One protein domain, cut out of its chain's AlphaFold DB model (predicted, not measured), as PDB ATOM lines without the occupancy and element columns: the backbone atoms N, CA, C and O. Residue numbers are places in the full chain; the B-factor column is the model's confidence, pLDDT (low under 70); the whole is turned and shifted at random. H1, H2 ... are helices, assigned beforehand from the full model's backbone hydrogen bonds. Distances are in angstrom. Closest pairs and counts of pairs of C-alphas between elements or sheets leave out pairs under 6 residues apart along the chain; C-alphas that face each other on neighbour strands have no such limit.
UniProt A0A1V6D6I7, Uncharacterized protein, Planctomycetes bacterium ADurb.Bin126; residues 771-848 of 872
ATOM      1  N   LEU A 771      38.332  77.218  54.615       66.12
ATOM      2  CA  LEU A 771      37.241  76.365  55.119       66.12
ATOM      3  C   LEU A 771      35.868  77.039  55.026       66.12
ATOM      4  O   LEU A 771      34.993  76.500  54.364       66.12
ATOM      5  N   GLY A 772      35.676  78.229  55.591       68.88
ATOM      6  CA  GLY A 772      34.374  78.890  55.493       68.88
ATOM      7  C   GLY A 772      34.130  79.573  54.140       68.88
ATOM      8  O   GLY A 772      32.992  79.902  53.821       68.88
ATOM      9  N   GLY A 773      35.145  79.697  53.277       67.81
ATOM     10  CA  GLY A 773      34.916  79.985  51.861       67.81
ATOM     11  C   GLY A 773      34.154  78.875  51.141       67.81
ATOM     12  O   GLY A 773      33.381  79.167  50.231       67.81
ATOM     13  N   ARG A 774      34.293  77.615  51.579       67.88
ATOM     14  CA  ARG A 774      33.482  76.490  51.079       67.88
ATOM     15  C   ARG A 774      32.032  76.621  51.510       67.88
ATOM     16  O   ARG A 774      31.153  76.609  50.654       67.88
ATOM     17  N   GLU A 775      31.790  76.865  52.795       70.38
ATOM     18  CA  GLU A 775      30.447  77.133  53.325       70.38
ATOM     19  C   GLU A 775      29.803  78.314  52.590       70.38
ATOM     20  O   GLU A 775      28.656  78.235  52.148       70.38
ATOM     21  N   ARG A 776      30.567  79.387  52.350       68.38
ATOM     22  CA  ARG A 776      30.107  80.535  51.566       68.38
ATOM     23  C   ARG A 776      29.884  80.201  50.094       68.38
ATOM     24  O   ARG A 776      28.984  80.773  49.501       68.38
ATOM     25  N   THR A 777      30.636  79.274  49.501       66.00
ATOM     26  CA  THR A 777      30.365  78.764  48.143       66.00
ATOM     27  C   THR A 777      29.011  78.077  48.095       66.00
ATOM     28  O   THR A 777      28.217  78.356  47.202       66.00
ATOM     29  N   VAL A 778      28.731  77.220  49.081       66.94
ATOM     30  CA  VAL A 778      27.438  76.543  49.229       66.94
ATOM     31  C   VAL A 778      26.325  77.574  49.443       66.94
ATOM     32  O   VAL A 778      25.263  77.464  48.839       66.94
ATOM     33  N   GLN A 779      26.565  78.634  50.217       71.25
ATOM     34  CA  GLN A 779      25.604  79.734  50.374       71.25
ATOM     35  C   GLN A 779      25.439  80.582  49.099       71.25
ATOM     36  O   GLN A 779      24.327  80.983  48.766       71.25
ATOM     37  N   LEU A 780      26.511  80.833  48.343       65.94
ATOM     38  CA  LEU A 780      26.460  81.553  47.067       65.94
ATOM     39  C   LEU A 780      25.668  80.761  46.024       65.94
ATOM     40  O   LEU A 780      24.819  81.348  45.349       65.94
ATOM     41  N   LEU A 781      25.872  79.440  45.984       62.38
ATOM     42  CA  LEU A 781      25.054  78.475  45.248       62.38
ATOM     43  C   LEU A 781      23.575  78.603  45.631       62.38
ATOM     44  O   LEU A 781      22.727  78.783  44.759       62.38
ATOM     45  N   LYS A 782      23.267  78.633  46.932       67.38
ATOM     46  CA  LYS A 782      21.901  78.843  47.445       67.38
ATOM     47  C   LYS A 782      21.324  80.226  47.094       67.38
ATOM     48  O   LYS A 782      20.112  80.368  46.957       67.38
ATOM     49  N   SER A 783      22.154  81.253  46.911       69.12
ATOM     50  CA  SER A 783      21.714  82.646  46.706       69.12
ATOM     51  C   SER A 783      21.434  83.062  45.250       69.12
ATOM     52  O   SER A 783      21.119  84.225  45.011       69.12
ATOM     53  N   ALA A 784      21.549  82.151  44.272       57.81
ATOM     54  CA  ALA A 784      21.341  82.412  42.836       57.81
ATOM     55  C   ALA A 784      22.275  83.476  42.201       57.81
ATOM     56  O   ALA A 784      22.002  84.003  41.120       57.81
ATOM     57  N   ARG A 785      23.426  83.773  42.821       66.25
ATOM     58  CA  ARG A 785      24.450  84.680  42.263       66.25
ATOM     59  C   ARG A 785      25.322  83.983  41.216       66.25
ATOM     60  O   ARG A 785      26.469  83.613  41.464       66.25
ATOM     61  N   ARG A 786      24.749  83.813  40.024       61.38
ATOM     62  CA  ARG A 786      25.291  83.015  38.913       61.38
ATOM     63  C   ARG A 786      26.719  83.381  38.476       61.38
ATOM     64  O   ARG A 786      27.544  82.485  38.327       61.38
ATOM     65  N   GLU A 787      27.036  84.665  38.297       63.97
ATOM     66  CA  GLU A 787      28.356  85.095  37.792       63.97
ATOM     67  C   GLU A 787      29.501  84.877  38.796       63.97
ATOM     68  O   GLU A 787      30.596  84.444  38.418       63.97
ATOM     69  N   GLU A 788      29.246  85.125  40.085       62.19
ATOM     70  CA  GLU A 788      30.224  84.893  41.158       62.19
ATOM     71  C   GLU A 788      30.515  83.385  41.290       62.19
ATOM     72  O   GLU A 788      31.665  82.976  41.471       62.19
ATOM     73  N   TYR A 789      29.493  82.545  41.093       61.34
ATOM     74  CA  TYR A 789      29.599  81.089  41.149       61.34
ATOM     75  C   TYR A 789      30.317  80.457  39.947       61.34
ATOM     76  O   TYR A 789      31.224  79.648  40.143       61.34
ATOM     77  N   GLU A 790      29.957  80.808  38.707       61.12
ATOM     78  CA  GLU A 790      30.552  80.188  37.506       61.12
ATOM     79  C   GLU A 790      32.076  80.350  37.456       61.12
ATOM     80  O   GLU A 790      32.774  79.560  36.812       61.12
ATOM     81  N   THR A 791      32.599  81.369  38.137       58.56
ATOM     82  CA  THR A 791      34.036  81.566  38.282       58.56
ATOM     83  C   THR A 791      34.606  80.890  39.524       58.56
ATOM     84  O   THR A 791      35.704  80.336  39.451       58.56
ATOM     85  N   ALA A 792      33.864  80.872  40.636       53.81
ATOM     86  CA  ALA A 792      34.230  80.126  41.834       53.81
ATOM     87  C   ALA A 792      34.418  78.630  41.542       53.81
ATOM     88  O   ALA A 792      35.477  78.070  41.820       53.81
ATOM     89  N   ALA A 793      33.434  78.011  40.887       55.41
ATOM     90  CA  ALA A 793      33.396  76.586  40.569       55.41
ATOM     91  C   ALA A 793      34.589  76.101  39.729       55.41
ATOM     92  O   ALA A 793      34.998  74.949  39.841       55.41
ATOM     93  N   ARG A 794      35.199  76.981  38.922       57.16
ATOM     94  CA  ARG A 794      36.370  76.650  38.088       57.16
ATOM     95  C   ARG A 794      37.684  76.584  38.866       57.16
ATOM     96  O   ARG A 794      38.672  76.094  38.327       57.16
ATOM     97  N   HIS A 795      37.705  77.098  40.093       50.12
ATOM     98  CA  HIS A 795      38.907  77.242  40.912       50.12
ATOM     99  C   HIS A 795      38.840  76.490  42.247       50.12
ATOM    100  O   HIS A 795      39.793  76.545  43.024       50.12
ATOM    101  N   ILE A 796      37.748  75.767  42.521       52.72
ATOM    102  CA  ILE A 796      37.646  74.883  43.686       52.72
ATOM    103  C   ILE A 796      38.565  73.677  43.450       52.72
ATOM    104  O   ILE A 796      38.162  72.638  42.947       52.72
ATOM    105  N   GLU A 797      39.831  73.824  43.832       49.31
ATOM    106  CA  GLU A 797      40.807  72.727  43.924       49.31
ATOM    107  C   GLU A 797      40.663  71.938  45.239       49.31
ATOM    108  O   GLU A 797      41.504  71.106  45.575       49.31
ATOM    109  N   SER A 798      39.613  72.188  46.027       54.94
ATOM    110  CA  SER A 798      39.517  71.681  47.393       54.94
ATOM    111  C   SER A 798      38.259  70.831  47.608       54.94
ATOM    112  O   SER A 798      37.160  71.240  47.256       54.94
ATOM    113  N   TYR A 799      38.448  69.649  48.201       58.66
ATOM    114  CA  TYR A 799      37.433  68.605  48.392       58.66
ATOM    115  C   TYR A 799      36.212  69.094  49.192       58.66
ATOM    116  O   TYR A 799      36.414  69.444  50.364       58.66
ATOM    117  N   PRO A 800      34.985  69.104  48.633       65.94
ATOM    118  CA  PRO A 800      33.788  69.173  49.462       65.94
ATOM    119  C   PRO A 800      33.677  67.888  50.289       65.94
ATOM    120  O   PRO A 800      34.060  66.802  49.845       65.94
ATOM    121  N   THR A 801      33.204  68.028  51.518       77.31
ATOM    122  CA  THR A 801      32.877  66.912  52.405       77.31
ATOM    123  C   THR A 801      31.652  66.159  51.884       77.31
ATOM    124  O   THR A 801      30.870  66.686  51.093       77.31
ATOM    125  N   ALA A 802      31.457  64.921  52.346       77.25
ATOM    126  CA  ALA A 802      30.260  64.150  52.016       77.25
ATOM    127  C   ALA A 802      28.969  64.873  52.449       77.25
ATOM    128  O   ALA A 802      27.995  64.878  51.703       77.25
ATOM    129  N   ALA A 803      28.990  65.548  53.604       79.75
ATOM    130  CA  ALA A 803      27.871  66.355  54.087       79.75
ATOM    131  C   ALA A 803      27.588  67.563  53.174       79.75
ATOM    132  O   ALA A 803      26.448  67.782  52.789       79.75
ATOM    133  N   GLU A 804      28.621  68.298  52.744       77.06
ATOM    134  CA  GLU A 804      28.455  69.418  51.801       77.06
ATOM    135  C   GLU A 804      27.943  68.948  50.429       77.06
ATOM    136  O   GLU A 804      27.160  69.645  49.790       77.06
ATOM    137  N   LEU A 805      28.359  67.763  49.966       78.12
ATOM    138  CA  LEU A 805      27.817  67.160  48.746       78.12
ATOM    139  C   LEU A 805      26.343  66.781  48.903       78.12
ATOM    140  O   LEU A 805      25.563  67.028  47.985       78.12
ATOM    141  N   GLN A 806      25.959  66.226  50.053       83.44
ATOM    142  CA  GLN A 806      24.567  65.899  50.344       83.44
ATOM    143  C   GLN A 806      23.694  67.160  50.397       83.44
ATOM    144  O   GLN A 806      22.648  67.199  49.757       83.44
ATOM    145  N   ASP A 807      24.165  68.227  51.045       80.94
ATOM    146  CA  ASP A 807      23.478  69.524  51.081       80.94
ATOM    147  C   ASP A 807      23.236  70.103  49.677       80.94
ATOM    148  O   ASP A 807      22.205  70.731  49.420       80.94
ATOM    149  N   LEU A 808      24.190  69.912  48.758       79.19
ATOM    150  CA  LEU A 808      24.053  70.338  47.364       79.19
ATOM    151  C   LEU A 808      23.042  69.484  46.595       79.19
ATOM    152  O   LEU A 808      22.285  70.036  45.795       79.19
ATOM    153  N   CYS A 809      23.000  68.172  46.845       85.06
ATOM    154  CA  CYS A 809      21.975  67.284  46.296       85.06
ATOM    155  C   CYS A 809      20.573  67.687  46.779       85.06
ATOM    156  O   CYS A 809      19.659  67.831  45.965       85.06
ATOM    157  N   ASP A 810      20.418  67.953  48.075       88.00
ATOM    158  CA  ASP A 810      19.139  68.348  48.669       88.00
ATOM    159  C   ASP A 810      18.666  69.721  48.148       88.00
ATOM    160  O   ASP A 810      17.473  69.932  47.908       88.00
ATOM    161  N   GLU A 811      19.589  70.670  47.941       84.81
ATOM    162  CA  GLU A 811      19.291  71.962  47.306       84.81
ATOM    163  C   GLU A 811      18.883  71.795  45.839       84.81
ATOM    164  O   GLU A 811      17.874  72.372  45.430       84.81
ATOM    165  N   LEU A 812      19.617  70.987  45.061       88.19
ATOM    166  CA  LEU A 812      19.280  70.681  43.668       88.19
ATOM    167  C   LEU A 812      17.855  70.125  43.563       88.19
ATOM    168  O   LEU A 812      17.070  70.589  42.733       88.19
ATOM    169  N   ASP A 813      17.492  69.181  44.431       89.75
ATOM    170  CA  ASP A 813      16.152  68.597  44.451       89.75
ATOM    171  C   ASP A 813      15.079  69.610  44.857       89.75
ATOM    172  O   ASP A 813      13.986  69.622  44.277       89.75
ATOM    173  N   ARG A 814      15.374  70.503  45.808       91.06
ATOM    174  CA  ARG A 814      14.448  71.579  46.187       91.06
ATOM    175  C   ARG A 814      14.218  72.555  45.034       91.06
ATOM    176  O   ARG A 814      13.073  72.915  44.769       91.06
ATOM    177  N   ARG A 815      15.277  72.940  44.318       85.56
ATOM    178  CA  ARG A 815      15.216  73.834  43.149       85.56
ATOM    179  C   ARG A 815      14.475  73.196  41.985       85.56
ATOM    180  O   ARG A 815      13.620  73.838  41.380       85.56
ATOM    181  N   ARG A 816      14.727  71.910  41.732       93.25
ATOM    182  CA  ARG A 816      14.009  71.121  40.724       93.25
ATOM    183  C   ARG A 816      12.509  71.074  41.028       93.25
ATOM    184  O   ARG A 816      11.705  71.313  40.133       93.25
ATOM    185  N   LYS A 817      12.123  70.853  42.293       93.12
ATOM    186  CA  LYS A 817      10.716  70.902  42.742       93.12
ATOM    187  C   LYS A 817      10.112  72.311  42.680       93.12
ATOM    188  O   LYS A 817       8.920  72.443  42.437       93.12
ATOM    189  N   GLY A 818      10.927  73.347  42.874       92.94
ATOM    190  CA  GLY A 818      10.535  74.757  42.779       92.94
ATOM    191  C   GLY A 818      10.449  75.318  41.355       92.94
ATOM    192  O   GLY A 818      10.200  76.509  41.205       92.94
ATOM    193  N   GLY A 819      10.664  74.499  40.318       91.88
ATOM    194  CA  GLY A 819      10.581  74.932  38.919       91.88
ATOM    195  C   GLY A 819      11.799  75.717  38.418       91.88
ATOM    196  O   GLY A 819      11.673  76.479  37.461       91.88
ATOM    197  N   ALA A 820      12.969  75.556  39.045       87.94
ATOM    198  CA  ALA A 820      14.204  76.182  38.578       87.94
ATOM    199  C   ALA A 820      14.547  75.759  37.138       87.94
ATOM    200  O   ALA A 820      14.377  74.601  36.747       87.94
ATOM    201  N   GLY A 821      15.046  76.707  36.341       88.81
ATOM    202  CA  GLY A 821      15.356  76.474  34.932       88.81
ATOM    203  C   GLY A 821      16.578  75.561  34.722       88.81
ATOM    204  O   GLY A 821      17.456  75.498  35.586       88.81
ATOM    205  N   PRO A 822      16.720  74.913  33.546       80.94
ATOM    206  CA  PRO A 822      17.819  73.980  33.259       80.94
ATOM    207  C   PRO A 822      19.223  74.565  33.464       80.94
ATOM    208  O   PRO A 822      20.137  73.861  33.881       80.94
ATOM    209  N   ALA A 823      19.395  75.867  33.212       74.44
ATOM    210  CA  ALA A 823      20.666  76.554  33.416       74.44
ATOM    211  C   ALA A 823      21.056  76.674  34.899       74.44
ATOM    212  O   ALA A 823      22.237  76.625  35.214       74.44
ATOM    213  N   GLU A 824      20.087  76.836  35.802       76.75
ATOM    214  CA  GLU A 824      20.333  76.881  37.248       76.75
ATOM    215  C   GLU A 824      20.606  75.473  37.787       76.75
ATOM    216  O   GLU A 824      21.569  75.272  38.523       76.75
ATOM    217  N   LEU A 825      19.823  74.480  37.355       81.19
ATOM    218  CA  LEU A 825      20.009  73.079  37.747       81.19
ATOM    219  C   LEU A 825      21.370  72.525  37.293       81.19
ATOM    220  O   LEU A 825      22.057  71.877  38.082       81.19
ATOM    221  N   GLY A 826      21.805  72.851  36.070       76.12
ATOM    222  CA  GLY A 826      23.102  72.418  35.539       76.12
ATOM    223  C   GLY A 826      24.296  72.896  36.374       76.12
ATOM    224  O   GLY A 826      25.274  72.168  36.527       76.12
ATOM    225  N   LEU A 827      24.199  74.074  37.003       70.44
ATOM    226  CA  LEU A 827      25.252  74.603  37.877       70.44
ATOM    227  C   LEU A 827      25.437  73.751  39.138       70.44
ATOM    228  O   LEU A 827      26.575  73.488  39.533       70.44
ATOM    229  N   PHE A 828      24.338  73.310  39.753       75.38
ATOM    230  CA  PHE A 828      24.367  72.421  40.915       75.38
ATOM    231  C   PHE A 828      24.845  71.016  40.537       75.38
ATOM    232  O   PHE A 828      25.679  70.442  41.237       75.38
ATOM    233  N   GLU A 829      24.384  70.487  39.404       81.25
ATOM    234  CA  GLU A 829      24.807  69.177  38.894       81.25
ATOM    235  C   GLU A 829      26.314  69.134  38.589       81.25
ATOM    236  O   GLU A 829      26.986  68.150  38.918       81.25
ATOM    237  N   ASP A 830      26.873  70.211  38.032       73.56
ATOM    238  CA  ASP A 830      28.311  70.336  37.783       73.56
ATOM    239  C   ASP A 830      29.126  70.433  39.084       73.56
ATOM    240  O   ASP A 830      30.167  69.774  39.198       73.56
ATOM    241  N   ALA A 831      28.645  71.178  40.089       70.31
ATOM    242  CA  ALA A 831      29.272  71.236  41.416       70.31
ATOM    243  C   ALA A 831      29.301  69.863  42.097       70.31
ATOM    244  O   ALA A 831      30.363  69.421  42.548       70.31
ATOM    245  N   ILE A 832      28.164  69.161  42.129       80.19
ATOM    246  CA  ILE A 832      28.044  67.821  42.724       80.19
ATOM    247  C   ILE A 832      28.981  66.842  42.004       80.19
ATOM    248  O   ILE A 832      29.713  66.081  42.645       80.19
ATOM    249  N   ARG A 833      29.035  66.891  40.667       77.56
ATOM    250  CA  ARG A 833      29.902  66.024  39.852       77.56
ATOM    251  C   ARG A 833      31.388  66.325  40.047       77.56
ATOM    252  O   ARG A 833      32.204  65.401  40.088       77.56
ATOM    253  N   GLY A 834      31.763  67.601  40.134       70.12
ATOM    254  CA  GLY A 834      33.127  68.030  40.455       70.12
ATOM    255  C   GLY A 834      33.550  67.543  41.838       70.12
ATOM    256  O   GLY A 834      34.543  66.827  41.965       70.12
ATOM    257  N   GLY A 835      32.736  67.835  42.852       70.94
ATOM    258  CA  GLY A 835      33.006  67.453  44.232       70.94
ATOM    259  C   GLY A 835      33.083  65.942  44.455       70.94
ATOM    260  O   GLY A 835      34.024  65.469  45.091       70.94
ATOM    261  N   THR A 836      32.180  65.168  43.847       74.25
ATOM    262  CA  THR A 836      32.183  63.695  43.934       74.25
ATOM    263  C   THR A 836      33.452  63.091  43.325       74.25
ATOM    264  O   THR A 836      34.042  62.173  43.898       74.25
ATOM    265  N   ARG A 837      33.917  63.607  42.174       68.69
ATOM    266  CA  ARG A 837      35.175  63.150  41.550       68.69
ATOM    267  C   ARG A 837      36.375  63.400  42.455       68.69
ATOM    268  O   ARG A 837      37.245  62.540  42.569       68.69
ATOM    269  N   MET A 838      36.408  64.558  43.103       65.62
ATOM    270  CA  MET A 838      37.487  64.916  44.014       65.62
ATOM    271  C   MET A 838      37.458  64.074  45.292       65.62
ATOM    272  O   MET A 838      38.504  63.555  45.673       65.62
ATOM    273  N   LEU A 839      36.294  63.888  45.926       72.50
ATOM    274  CA  LEU A 839      36.161  63.064  47.135       72.50
ATOM    275  C   LEU A 839      36.663  61.631  46.891       72.50
ATOM    276  O   LEU A 839      37.502  61.142  47.642       72.50
ATOM    277  N   ARG A 840      36.280  61.021  45.762       71.38
ATOM    278  CA  ARG A 840      36.779  59.694  45.356       71.38
ATOM    279  C   ARG A 840      38.292  59.662  45.135       71.38
ATOM    280  O   ARG A 840      38.945  58.681  45.476       71.38
ATOM    281  N   ALA A 841      38.869  60.721  44.560       64.00
ATOM    282  CA  ALA A 841      40.319  60.820  44.384       64.00
ATOM    283  C   ALA A 841      41.053  60.936  45.732       64.00
ATOM    284  O   ALA A 841      42.135  60.369  45.883       64.00
ATOM    285  N   HIS A 842      40.462  61.631  46.710       66.62
ATOM    286  CA  HIS A 842      40.984  61.702  48.073       66.62
ATOM    287  C   HIS A 842      40.910  60.345  48.773       66.62
ATOM    288  O   HIS A 842      41.935  59.861  49.236       66.62
ATOM    289  N   GLU A 843      39.747  59.690  48.775       72.38
ATOM    290  CA  GLU A 843      39.565  58.349  49.351       72.38
ATOM    291  C   GLU A 843      40.554  57.339  48.757       72.38
ATOM    292  O   GLU A 843      41.212  56.607  49.495       72.38
ATOM    293  N   ALA A 844      40.745  57.363  47.433       68.31
ATOM    294  CA  ALA A 844      41.719  56.514  46.754       68.31
ATOM    295  C   ALA A 844      43.176  56.830  47.141       68.31
ATOM    296  O   ALA A 844      44.006  55.923  47.167       68.31
ATOM    297  N   ALA A 845      43.513  58.092  47.432       60.38
ATOM    298  CA  ALA A 845      44.842  58.478  47.906       60.38
ATOM    299  C   ALA A 845      45.072  58.048  49.365       60.38
ATOM    300  O   ALA A 845      46.135  57.519  49.683       60.38
ATOM    301  N   THR A 846      44.067  58.203  50.230       66.69
ATOM    302  CA  THR A 846      44.132  57.824  51.649       66.69
ATOM    303  C   THR A 846      44.176  56.304  51.827       66.69
ATOM    304  O   THR A 846      44.927  55.811  52.661       66.69
ATOM    305  N   GLN A 847      43.469  55.544  50.985       72.38
ATOM    306  CA  GLN A 847      43.541  54.074  50.949       72.38
ATOM    307  C   GLN A 847      44.883  53.535  50.421       72.38
ATOM    308  O   GLN A 847      45.203  52.369  50.640       72.38
ATOM    309  N   ARG A 848      45.667  54.360  49.715       54.56
ATOM    310  CA  ARG A 848      47.000  54.006  49.192       54.56
ATOM    311  C   ARG A 848      48.148  54.428  50.107       54.56
ATOM    312  O   ARG A 848      49.291  54.075  49.818       54.56
TER     313      ARG A 848
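What this domain is: This is residues 771 to 848 of the 872 residues of an uncharacterized protein of Planctomycetes bacterium ADurb.Bin126 (UniProt A0A1V6D6I7). Two helical hairpins, a long one of H3 and H4 and a shorter one of H1 and H2, are set side by side with their four helices roughly aligned. H1 only just touches H3, H2 comes near H4, and residues 843 to 848, of which 843 to 846 belong to H4, stick out. The printed part has 78 residues with four named helices, H1 to H4 in order, and no named strand; its class is all helix. It is compact, with a radius of gyration of the C-alphas of 12.7 A, and elongated, spanning 43 by 23 by 18 A.

How they stand to each other: H4, residues 822 to 846, is the longest helix. It touches H3, residues 802 to 817, as a hairpin: they run opposite ways at a shallow tilt of 17 degrees, and their closest C-alphas, Leu 812 and Phe 828, are 6.0 A apart. H1, residues 771 to 782, only just touches H3, with 3 pairs of C-alphas within 8 A; H1 touches H3 with residues 778 to 782 alone, H3 touches H1 with residues 804 to 811 alone, and the closest C-alphas, those of Val 778 and Leu 808, are 7.3 A apart. They run the same way at a shallow tilt of 10 degrees. H1 touches H2, residues 786 to 792, as a hairpin, with residues 777 to 781 of H1 alone; their closest C-alphas, Leu 781 and Tyr 789, are 6.7 A apart. H2 and H4 are close but not clearly touching, the closest C-alphas, Glu 790 and Leu 827, being 7.7 A apart. H2 and H3 are apart. The helix packing is mostly aligned, with 3 of 3 touching pairs at a shallow tilt. Every O i to N i+4 pair is within hydrogen-bond range in H3, against 7 of 8 in H1, 2 of 3 in H2 and 19 of 21 in H4.

Where its parts are: H4 measures 35.9 A from first to last C-alpha, from (17.819, 73.980, 33.259) to (44.132, 57.824, 51.649). H3 measures 22.7 A and H1 17.3 A, the latter from C-alpha 771 at (37.241, 76.365, 55.119).

The domain as a whole: The C-alphas of Gly 819 and Arg 848, the two farthest apart, are 43.2 A apart. The printed part has no cut; the links H1 to H2 and H3 to H4 are tight, and H2 to H3 is short. Mean pLDDT of the printed part is 71.8, with 36 residues under 70, among them residues 780 to 800.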